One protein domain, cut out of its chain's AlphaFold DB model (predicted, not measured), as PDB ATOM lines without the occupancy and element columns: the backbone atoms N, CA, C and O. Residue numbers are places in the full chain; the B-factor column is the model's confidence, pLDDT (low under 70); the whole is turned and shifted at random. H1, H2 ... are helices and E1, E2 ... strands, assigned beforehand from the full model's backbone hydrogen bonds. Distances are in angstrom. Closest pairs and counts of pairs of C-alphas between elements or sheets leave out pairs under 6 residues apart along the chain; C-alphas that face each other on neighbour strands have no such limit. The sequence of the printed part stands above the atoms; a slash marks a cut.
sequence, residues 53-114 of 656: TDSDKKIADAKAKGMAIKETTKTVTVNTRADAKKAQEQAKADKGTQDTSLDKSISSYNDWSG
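This is residues 53 to 114 of the 656 residues of the protein "GbpC domain-containing protein" of Weissella muntiaci (UniProt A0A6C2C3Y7). One long helix, H2, makes the length of a rod, and the long strand E1 folds back into it through a tight turn, leaving a gap between the two along most of their length. The short helix H1 runs along the later half of H2 with few contacts. The printed part has 62 residues, with two named helices and one named strand in the order H1, E1, H2, and its class is mostly helix. It is loose, with a radius of gyration of the C-alphas of 14.8 A and spans of 49 by 16 by 15 A.

Find C-alpha 53 at (-47.038, 47.365, 19.008); from there H1 runs over residues 53 to 63, 15.2 A from first to last C-alpha. Go on to C-alpha 69 at (-38.930, 33.710, 17.598), where E1, residues 69 to 78, begins its 28.7 A. H2 takes residues 81 to 113, 46.0 A long, and ends with C-alpha 113 at (-33.574, 31.827, 3.523).

Look first at Ser 55 and Asp 99, whose C-alphas, 6.8 A apart, are the closest of H1 and H2. These helices are close but not clearly touching, and run the same way at a shallow tilt of 26 degrees. A tight link of five residues joins H1 to E1, whose closest C-alphas, those of Lys 63 and Ile 69, are 6.9 A apart. E1 pairs with no named strand. Two residues make the tight link from E1 to H2; there the closest C-alphas, of Val 78 and Ala 84, are 6.1 A apart. In H1 and H2 every O i to N i+4 pair is within hydrogen-bond range.

The two C-alphas farthest apart are those of Thr 80 and Gly 114, at 49.6 A. The printed part has no cut and no long link. The mean pLDDT of the printed part is 79.5; look for values under 70 at residues 64 to 66, 78 to 82, 84 and 108 to 114.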
ATOM      1  N   THR A  53     -46.218  47.588  20.222       88.94
ATOM      2  CA  THR A  53     -47.038  47.365  19.008       88.94
ATOM      3  C   THR A  53     -46.220  47.221  17.713       88.94
ATOM      4  O   THR A  53     -46.440  46.289  16.936       88.94
ATOM      5  N   ASP A  54     -45.233  48.094  17.480       90.00
ATOM      6  CA  ASP A  54     -44.354  48.005  16.300       90.00
ATOM      7  C   ASP A  54     -43.451  46.760  16.322       90.00
ATOM      8  O   ASP A  54     -43.179  46.152  15.283       90.00
ATOM      9  N   SER A  55     -42.984  46.366  17.507       93.00
ATOM     10  CA  SER A  55     -42.138  45.187  17.709       93.00
ATOM     11  C   SER A  55     -42.947  43.902  17.539       93.00
ATOM     12  O   SER A  55     -42.499  42.988  16.852       93.00
ATOM     13  N   ASP A  56     -44.173  43.867  18.061       93.44
ATOM     14  CA  ASP A  56     -45.127  42.768  17.885       93.44
ATOM     15  C   ASP A  56     -45.455  42.554  16.406       93.44
ATOM     16  O   ASP A  56     -45.452  41.422  15.921       93.44
ATOM     17  N   LYS A  57     -45.639  43.644  15.650       91.81
ATOM     18  CA  LYS A  57     -45.815  43.582  14.196       91.81
ATOM     19  C   LYS A  57     -44.584  43.010  13.484       91.81
ATOM     20  O   LYS A  57     -44.740  42.109  12.662       91.81
ATOM     21  N   LYS A  58     -43.368  43.468  13.816       91.31
ATOM     22  CA  LYS A  58     -42.117  42.897  13.265       91.31
ATOM     23  C   LYS A  58     -41.993  41.397  13.560       91.31
ATOM     24  O   LYS A  58     -41.612  40.630  12.676       91.31
ATOM     25  N   ILE A  59     -42.321  40.978  14.785       89.50
ATOM     26  CA  ILE A  59     -42.295  39.572  15.209       89.50
ATOM     27  C   ILE A  59     -43.326  38.754  14.422       89.50
ATOM     28  O   ILE A  59     -42.991  37.676  13.932       89.50
ATOM     29  N   ALA A  60     -44.548  39.264  14.247       84.19
ATOM     30  CA  ALA A  60     -45.593  38.606  13.463       84.19
ATOM     31  C   ALA A  60     -45.197  38.449  11.982       84.19
ATOM     32  O   ALA A  60     -45.289  37.344  11.447       84.19
ATOM     33  N   ASP A  61     -44.683  39.508  11.347       78.12
ATOM     34  CA  ASP A  61     -44.215  39.486   9.952       78.12
ATOM     35  C   ASP A  61     -43.047  38.499   9.744       78.12
ATOM     36  O   ASP A  61     -42.946  37.854   8.698       78.12
ATOM     37  N   ALA A  62     -42.163  38.350  10.736       71.62
ATOM     38  CA  ALA A  62     -41.064  37.385  10.704       71.62
ATOM     39  C   ALA A  62     -41.541  35.938  10.941       71.62
ATOM     40  O   ALA A  62     -41.160  35.032  10.194       71.62
ATOM     41  N   LYS A  63     -42.433  35.712  11.917       71.94
ATOM     42  CA  LYS A  63     -43.061  34.400  12.164       71.94
ATOM     43  C   LYS A  63     -43.864  33.915  10.955       71.94
ATOM     44  O   LYS A  63     -43.767  32.745  10.600       71.94
ATOM     45  N   ALA A  64     -44.579  34.809  10.267       64.81
ATOM     46  CA  ALA A  64     -45.323  34.496   9.044       64.81
ATOM     47  C   ALA A  64     -44.427  34.027   7.878       64.81
ATOM     48  O   ALA A  64     -44.902  33.326   6.987       64.81
ATOM     49  N   LYS A  65     -43.131  34.370   7.893       58.19
ATOM     50  CA  LYS A  65     -42.123  33.868   6.940       58.19
ATOM     51  C   LYS A  65     -41.484  32.537   7.357       58.19
ATOM     52  O   LYS A  65     -40.706  31.993   6.585       58.19
ATOM     53  N   GLY A  66     -41.802  32.017   8.546       52.16
ATOM     54  CA  GLY A  66     -41.219  30.790   9.098       52.16
ATOM     55  C   GLY A  66     -40.013  31.004  10.023       52.16
ATOM     56  O   GLY A  66     -39.313  30.041  10.330       52.16
ATOM     57  N   MET A  67     -39.740  32.234  10.476       74.06
ATOM     58  CA  MET A  67     -38.682  32.494  11.461       74.06
ATOM     59  C   MET A  67     -39.150  32.105  12.870       74.06
ATOM     60  O   MET A  67     -40.161  32.610  13.364       74.06
ATOM     61  N   ALA A  68     -38.393  31.246  13.554       72.69
ATOM     62  CA  ALA A  68     -38.660  30.920  14.951       72.69
ATOM     63  C   ALA A  68     -38.229  32.082  15.865       72.69
ATOM     64  O   ALA A  68     -37.058  32.465  15.901       72.69
ATOM     65  N   ILE A  69     -39.177  32.640  16.622       83.75
ATOM     66  CA  ILE A  69     -38.930  33.710  17.598       83.75
ATOM     67  C   ILE A  69     -39.526  33.297  18.943       83.75
ATOM     68  O   ILE A  69     -40.744  33.117  19.052       83.75
ATOM     69  N   LYS A  70     -38.670  33.170  19.962       88.25
ATOM     70  CA  LYS A  70     -39.078  32.947  21.350       88.25
ATOM     71  C   LYS A  70     -39.434  34.288  21.989       88.25
ATOM     72  O   LYS A  70     -38.583  35.168  22.102       88.25
ATOM     73  N   GLU A  71     -40.681  34.415  22.422       90.94
ATOM     74  CA  GLU A  71     -41.144  35.549  23.220       90.94
ATOM     75  C   GLU A  71     -41.185  35.155  24.700       90.94
ATOM     76  O   GLU A  71     -41.630  34.057  25.041       90.94
ATOM     77  N   THR A  72     -40.716  36.041  25.576       90.50
ATOM     78  CA  THR A  72     -40.856  35.939  27.036       90.50
ATOM     79  C   THR A  72     -41.378  37.256  27.607       90.50
ATOM     80  O   THR A  72     -41.320  38.300  26.955       90.50
ATOM     81  N   THR A  73     -41.877  37.213  28.842       86.88
ATOM     82  CA  THR A  73     -42.270  38.409  29.593       86.88
ATOM     83  C   THR A  73     -41.550  38.414  30.932       86.88
ATOM     84  O   THR A  73     -41.584  37.427  31.664       86.88
ATOM     85  N   LYS A  74     -40.920  39.540  31.257       87.56
ATOM     86  CA  LYS A  74     -40.226  39.796  32.517       87.56
ATOM     87  C   LYS A  74     -41.033  40.787  33.341       87.56
ATOM     88  O   LYS A  74     -41.212  41.934  32.932       87.56
ATOM     89  N   THR A  75     -41.478  40.366  34.518       81.69
ATOM     90  CA  THR A  75     -42.152  41.259  35.468       81.69
ATOM     91  C   THR A  75     -41.119  41.959  36.348       81.69
ATOM     92  O   THR A  75     -40.358  41.313  37.066       81.69
ATOM     93  N   VAL A  76     -41.084  43.290  36.289       79.31
ATOM     94  CA  VAL A  76     -40.281  44.147  37.166       79.31
ATOM     95  C   VAL A  76     -41.207  44.756  38.209       79.31
ATOM     96  O   VAL A  76     -42.072  45.566  37.882       79.31
ATOM     97  N   THR A  77     -41.008  44.366  39.465       72.50
ATOM     98  CA  THR A  77     -41.826  44.831  40.587       72.50
ATOM     99  C   THR A  77     -41.113  45.944  41.353       72.50
ATOM    100  O   THR A  77     -39.969  45.770  41.768       72.50
ATOM    101  N   VAL A  78     -41.778  47.084  41.554       63.62
ATOM    102  CA  VAL A  78     -41.214  48.294  42.187       63.62
ATOM    103  C   VAL A  78     -42.132  48.839  43.277       63.62
ATOM    104  O   VAL A  78     -43.343  48.775  43.129       63.62
ATOM    105  N   ASN A  79     -41.583  49.416  44.346       61.53
ATOM    106  CA  ASN A  79     -42.380  49.823  45.517       61.53
ATOM    107  C   ASN A  79     -42.962  51.248  45.428       61.53
ATOM    108  O   ASN A  79     -43.706  51.660  46.311       61.53
ATOM    109  N   THR A  80     -42.575  52.050  44.426       56.06
ATOM    110  CA  THR A  80     -43.007  53.454  44.317       56.06
ATOM    111  C   THR A  80     -43.300  53.864  42.875       56.06
ATOM    112  O   THR A  80     -42.696  53.362  41.923       56.06
ATOM    113  N   ARG A  81     -44.167  54.873  42.705       58.25
ATOM    114  CA  ARG A  81     -44.440  55.510  41.399       58.25
ATOM    115  C   ARG A  81     -43.200  56.171  40.779       58.25
ATOM    116  O   ARG A  81     -43.127  56.301  39.558       58.25
ATOM    117  N   ALA A  82     -42.236  56.603  41.595       65.62
ATOM    118  CA  ALA A  82     -40.988  57.198  41.117       65.62
ATOM    119  C   ALA A  82     -40.047  56.133  40.536       65.62
ATOM    120  O   ALA A  82     -39.450  56.341  39.480       65.62
ATOM    121  N   ASP A  83     -39.961  54.970  41.180       70.00
ATOM    122  CA  ASP A  83     -39.167  53.846  40.683       70.00
ATOM    123  C   ASP A  83     -39.833  53.168  39.480       70.00
ATOM    124  O   ASP A  83     -39.136  52.712  38.580       70.00
ATOM    125  N   ALA A  84     -41.165  53.221  39.381       69.56
ATOM    126  CA  ALA A  84     -41.909  52.814  38.189       69.56
ATOM    127  C   ALA A  84     -41.573  53.658  36.949       69.56
ATOM    128  O   ALA A  84     -41.396  53.106  35.864       69.56
ATOM    129  N   LYS A  85     -41.399  54.981  37.104       77.50
ATOM    130  CA  LYS A  85     -40.927  55.855  36.012       77.50
ATOM    131  C   LYS A  85     -39.506  55.478  35.562       77.50
ATOM    132  O   LYS A  85     -39.289  55.302  34.366       77.50
ATOM    133  N   LYS A  86     -38.575  55.245  36.497       81.62
ATOM    134  CA  LYS A  86     -37.202  54.785  36.181       81.62
ATOM    135  C   LYS A  86     -37.191  53.410  35.503       81.62
ATOM    136  O   LYS A  86     -36.475  53.205  34.527       81.62
ATOM    137  N   ALA A  87     -38.000  52.470  35.994       81.19
ATOM    138  CA  ALA A  87     -38.150  51.149  35.390       81.19
ATOM    139  C   ALA A  87     -38.711  51.247  33.961       81.19
ATOM    140  O   ALA A  87     -38.258  50.517  33.082       81.19
ATOM    141  N   GLN A  88     -39.636  52.179  33.701       86.88
ATOM    142  CA  GLN A  88     -40.177  52.421  32.362       86.88
ATOM    143  C   GLN A  88     -39.126  53.020  31.415       86.88
ATOM    144  O   GLN A  88     -39.061  52.630  30.250       86.88
ATOM    145  N   GLU A  89     -38.288  53.944  31.890       88.12
ATOM    146  CA  GLU A  89     -37.159  54.482  31.115       88.12
ATOM    147  C   GLU A  89     -36.155  53.380  30.748       88.12
ATOM    148  O   GLU A  89     -35.783  53.261  29.577       88.12
ATOM    149  N   GLN A  90     -35.796  52.514  31.702       91.06
ATOM    150  CA  GLN A  90     -34.938  51.357  31.435       91.06
ATOM    151  C   GLN A  90     -35.592  50.386  30.440       91.06
ATOM    152  O   GLN A  90     -34.962  50.007  29.458       91.06
ATOM    153  N   ALA A  91     -36.871  50.048  30.620       90.31
ATOM    154  CA  ALA A  91     -37.598  49.158  29.714       90.31
ATOM    155  C   ALA A  91     -37.696  49.711  28.276       90.31
ATOM    156  O   ALA A  91     -37.649  48.940  27.316       90.31
ATOM    157  N   LYS A  92     -37.772  51.040  28.101       91.56
ATOM    158  CA  LYS A  92     -37.695  51.706  26.785       91.56
ATOM    159  C   LYS A  92     -36.297  51.585  26.157       91.56
ATOM    160  O   LYS A  92     -36.197  51.340  24.954       91.56
ATOM    161  N   ALA A  93     -35.228  51.717  26.944       92.19
ATOM    162  CA  ALA A  93     -33.851  51.525  26.471       92.19
ATOM    163  C   ALA A  93     -33.558  50.052  26.109       92.19
ATOM    164  O   ALA A  93     -32.974  49.764  25.058       92.19
ATOM    165  N   ASP A  94     -34.038  49.119  26.937       91.69
ATOM    166  CA  ASP A  94     -33.967  47.678  26.691       91.69
ATOM    167  C   ASP A  94     -34.728  47.321  25.404       91.69
ATOM    168  O   ASP A  94     -34.176  46.635  24.543       91.69
ATOM    169  N   LYS A  95     -35.946  47.856  25.209       94.75
ATOM    170  CA  LYS A  95     -36.727  47.699  23.968       94.75
ATOM    171  C   LYS A  95     -35.931  48.127  22.732       94.75
ATOM    172  O   LYS A  95     -35.831  47.352  21.788       94.75
ATOM    173  N   GLY A  96     -35.328  49.319  22.733       93.62
ATOM    174  CA  GLY A  96     -34.542  49.805  21.586       93.62
ATOM    175  C   GLY A  96     -33.327  48.920  21.259       93.62
ATOM    176  O   GLY A  96     -32.998  48.696  20.090       93.62
ATOM    177  N   THR A  97     -32.699  48.353  22.292       94.94
ATOM    178  CA  THR A  97     -31.602  47.385  22.142       94.94
ATOM    179  C   THR A  97     -32.101  46.062  21.553       94.94
ATOM    180  O   THR A  97     -31.488  45.522  20.629       94.94
ATOM    181  N   GLN A  98     -33.241  45.562  22.034       95.50
ATOM    182  CA  GLN A  98     -33.869  44.338  21.536       95.50
ATOM    183  C   GLN A  98     -34.383  44.477  20.102       95.50
ATOM    184  O   GLN A  98     -34.130  43.588  19.298       95.50
ATOM    185  N   ASP A  99     -35.007  45.601  19.741       95.06
ATOM    186  CA  ASP A  99     -35.440  45.885  18.368       95.06
ATOM    187  C   ASP A  99     -34.245  45.882  17.397       95.06
ATOM    188  O   ASP A  99     -34.316  45.290  16.322       95.06
ATOM    189  N   THR A 100     -33.107  46.458  17.808       94.62
ATOM    190  CA  THR A 100     -31.858  46.442  17.023       94.62
ATOM    191  C   THR A 100     -31.282  45.027  16.872       94.62
ATOM    192  O   THR A 100     -30.705  44.691  15.834       94.62
ATOM    193  N   SER A 101     -31.412  44.186  17.903       90.94
ATOM    194  CA  SER A 101     -31.008  42.775  17.859       90.94
ATOM    195  C   SER A 101     -31.925  41.962  16.937       90.94
ATOM    196  O   SER A 101     -31.449  41.228  16.072       90.94
ATOM    197  N   LEU A 102     -33.240  42.173  17.048       92.19
ATOM    198  CA  LEU A 102     -34.265  41.546  16.221       92.19
ATOM    199  C   LEU A 102     -34.082  41.892  14.737       92.19
ATOM    200  O   LEU A 102     -34.103  40.986  13.910       92.19
ATOM    201  N   ASP A 103     -33.822  43.157  14.395       91.19
ATOM    202  CA  ASP A 103     -33.586  43.580  13.005       91.19
ATOM    203  C   ASP A 103     -32.343  42.898  12.396       91.19
ATOM    204  O   ASP A 103     -32.362  42.493  11.228       91.19
ATOM    205  N   LYS A 104     -31.279  42.681  13.185       85.50
ATOM    206  CA  LYS A 104     -30.095  41.903  12.763       85.50
ATOM    207  C   LYS A 104     -30.408  40.418  12.584       85.50
ATOM    208  O   LYS A 104     -29.938  39.818  11.613       85.50
ATOM    209  N   SER A 105     -31.200  39.827  13.479       82.25
ATOM    210  CA  SER A 105     -31.630  38.426  13.373       82.25
ATOM    211  C   SER A 105     -32.544  38.204  12.166       82.25
ATOM    212  O   SER A 105     -32.331  37.255  11.420       82.25
ATOM    213  N   ILE A 106     -33.496  39.111  11.915       80.38
ATOM    214  CA  ILE A 106     -34.372  39.095  10.733       80.38
ATOM    215  C   ILE A 106     -33.548  39.252   9.451       80.38
ATOM    216  O   ILE A 106     -33.770  38.514   8.496       80.38
ATOM    217  N   SER A 107     -32.574  40.167   9.421       77.31
ATOM    218  CA  SER A 107     -31.672  40.320   8.267       77.31
ATOM    219  C   SER A 107     -30.890  39.029   8.008       77.31
ATOM    220  O   SER A 107     -30.938  38.496   6.905       77.31
ATOM    221  N   SER A 108     -30.302  38.449   9.060       67.56
ATOM    222  CA  SER A 108     -29.592  37.164   8.989       67.56
ATOM    223  C   SER A 108     -30.491  36.008   8.535       67.56
ATOM    224  O   SER A 108     -30.014  35.109   7.846       67.56
ATOM    225  N   TYR A 109     -31.772  36.019   8.919       66.44
ATOM    226  CA  TYR A 109     -32.770  35.042   8.483       66.44
ATOM    227  C   TYR A 109     -33.132  35.215   7.004       66.44
ATOM    228  O   TYR A 109     -33.192  34.219   6.297       66.44
ATOM    229  N   ASN A 110     -33.313  36.450   6.516       64.56
ATOM    230  CA  ASN A 110     -33.582  36.710   5.095       64.56
ATOM    231  C   ASN A 110     -32.373  36.342   4.210       64.56
ATOM    232  O   ASN A 110     -32.556  35.799   3.121       64.56
ATOM    233  N   ASP A 111     -31.148  36.599   4.686       58.84
ATOM    234  CA  ASP A 111     -29.910  36.174   4.018       58.84
ATOM    235  C   ASP A 111     -29.780  34.640   4.004       58.84
ATOM    236  O   ASP A 111     -29.357  34.063   3.007       58.84
ATOM    237  N   TRP A 112     -30.164  33.970   5.100       58.28
ATOM    238  CA  TRP A 112     -30.177  32.506   5.215       58.28
ATOM    239  C   TRP A 112     -31.249  31.843   4.342       58.28
ATOM    240  O   TRP A 112     -30.967  30.830   3.709       58.28
ATOM    241  N   SER A 113     -32.462  32.400   4.289       50.59
ATOM    242  CA  SER A 113     -33.574  31.827   3.523       50.59
ATOM    243  C   SER A 113     -33.436  32.036   2.015       50.59
ATOM    244  O   SER A 113     -34.187  31.435   1.254       50.59
ATOM    245  N   GLY A 114     -32.518  32.912   1.594       47.50
ATOM    246  CA  GLY A 114     -32.404  33.389   0.222       47.50
ATOM    247  C   GLY A 114     -33.549  34.336  -0.151       47.50
ATOM    248  O   GLY A 114     -34.726  34.087   0.114       47.50
TER     249      GLY A 114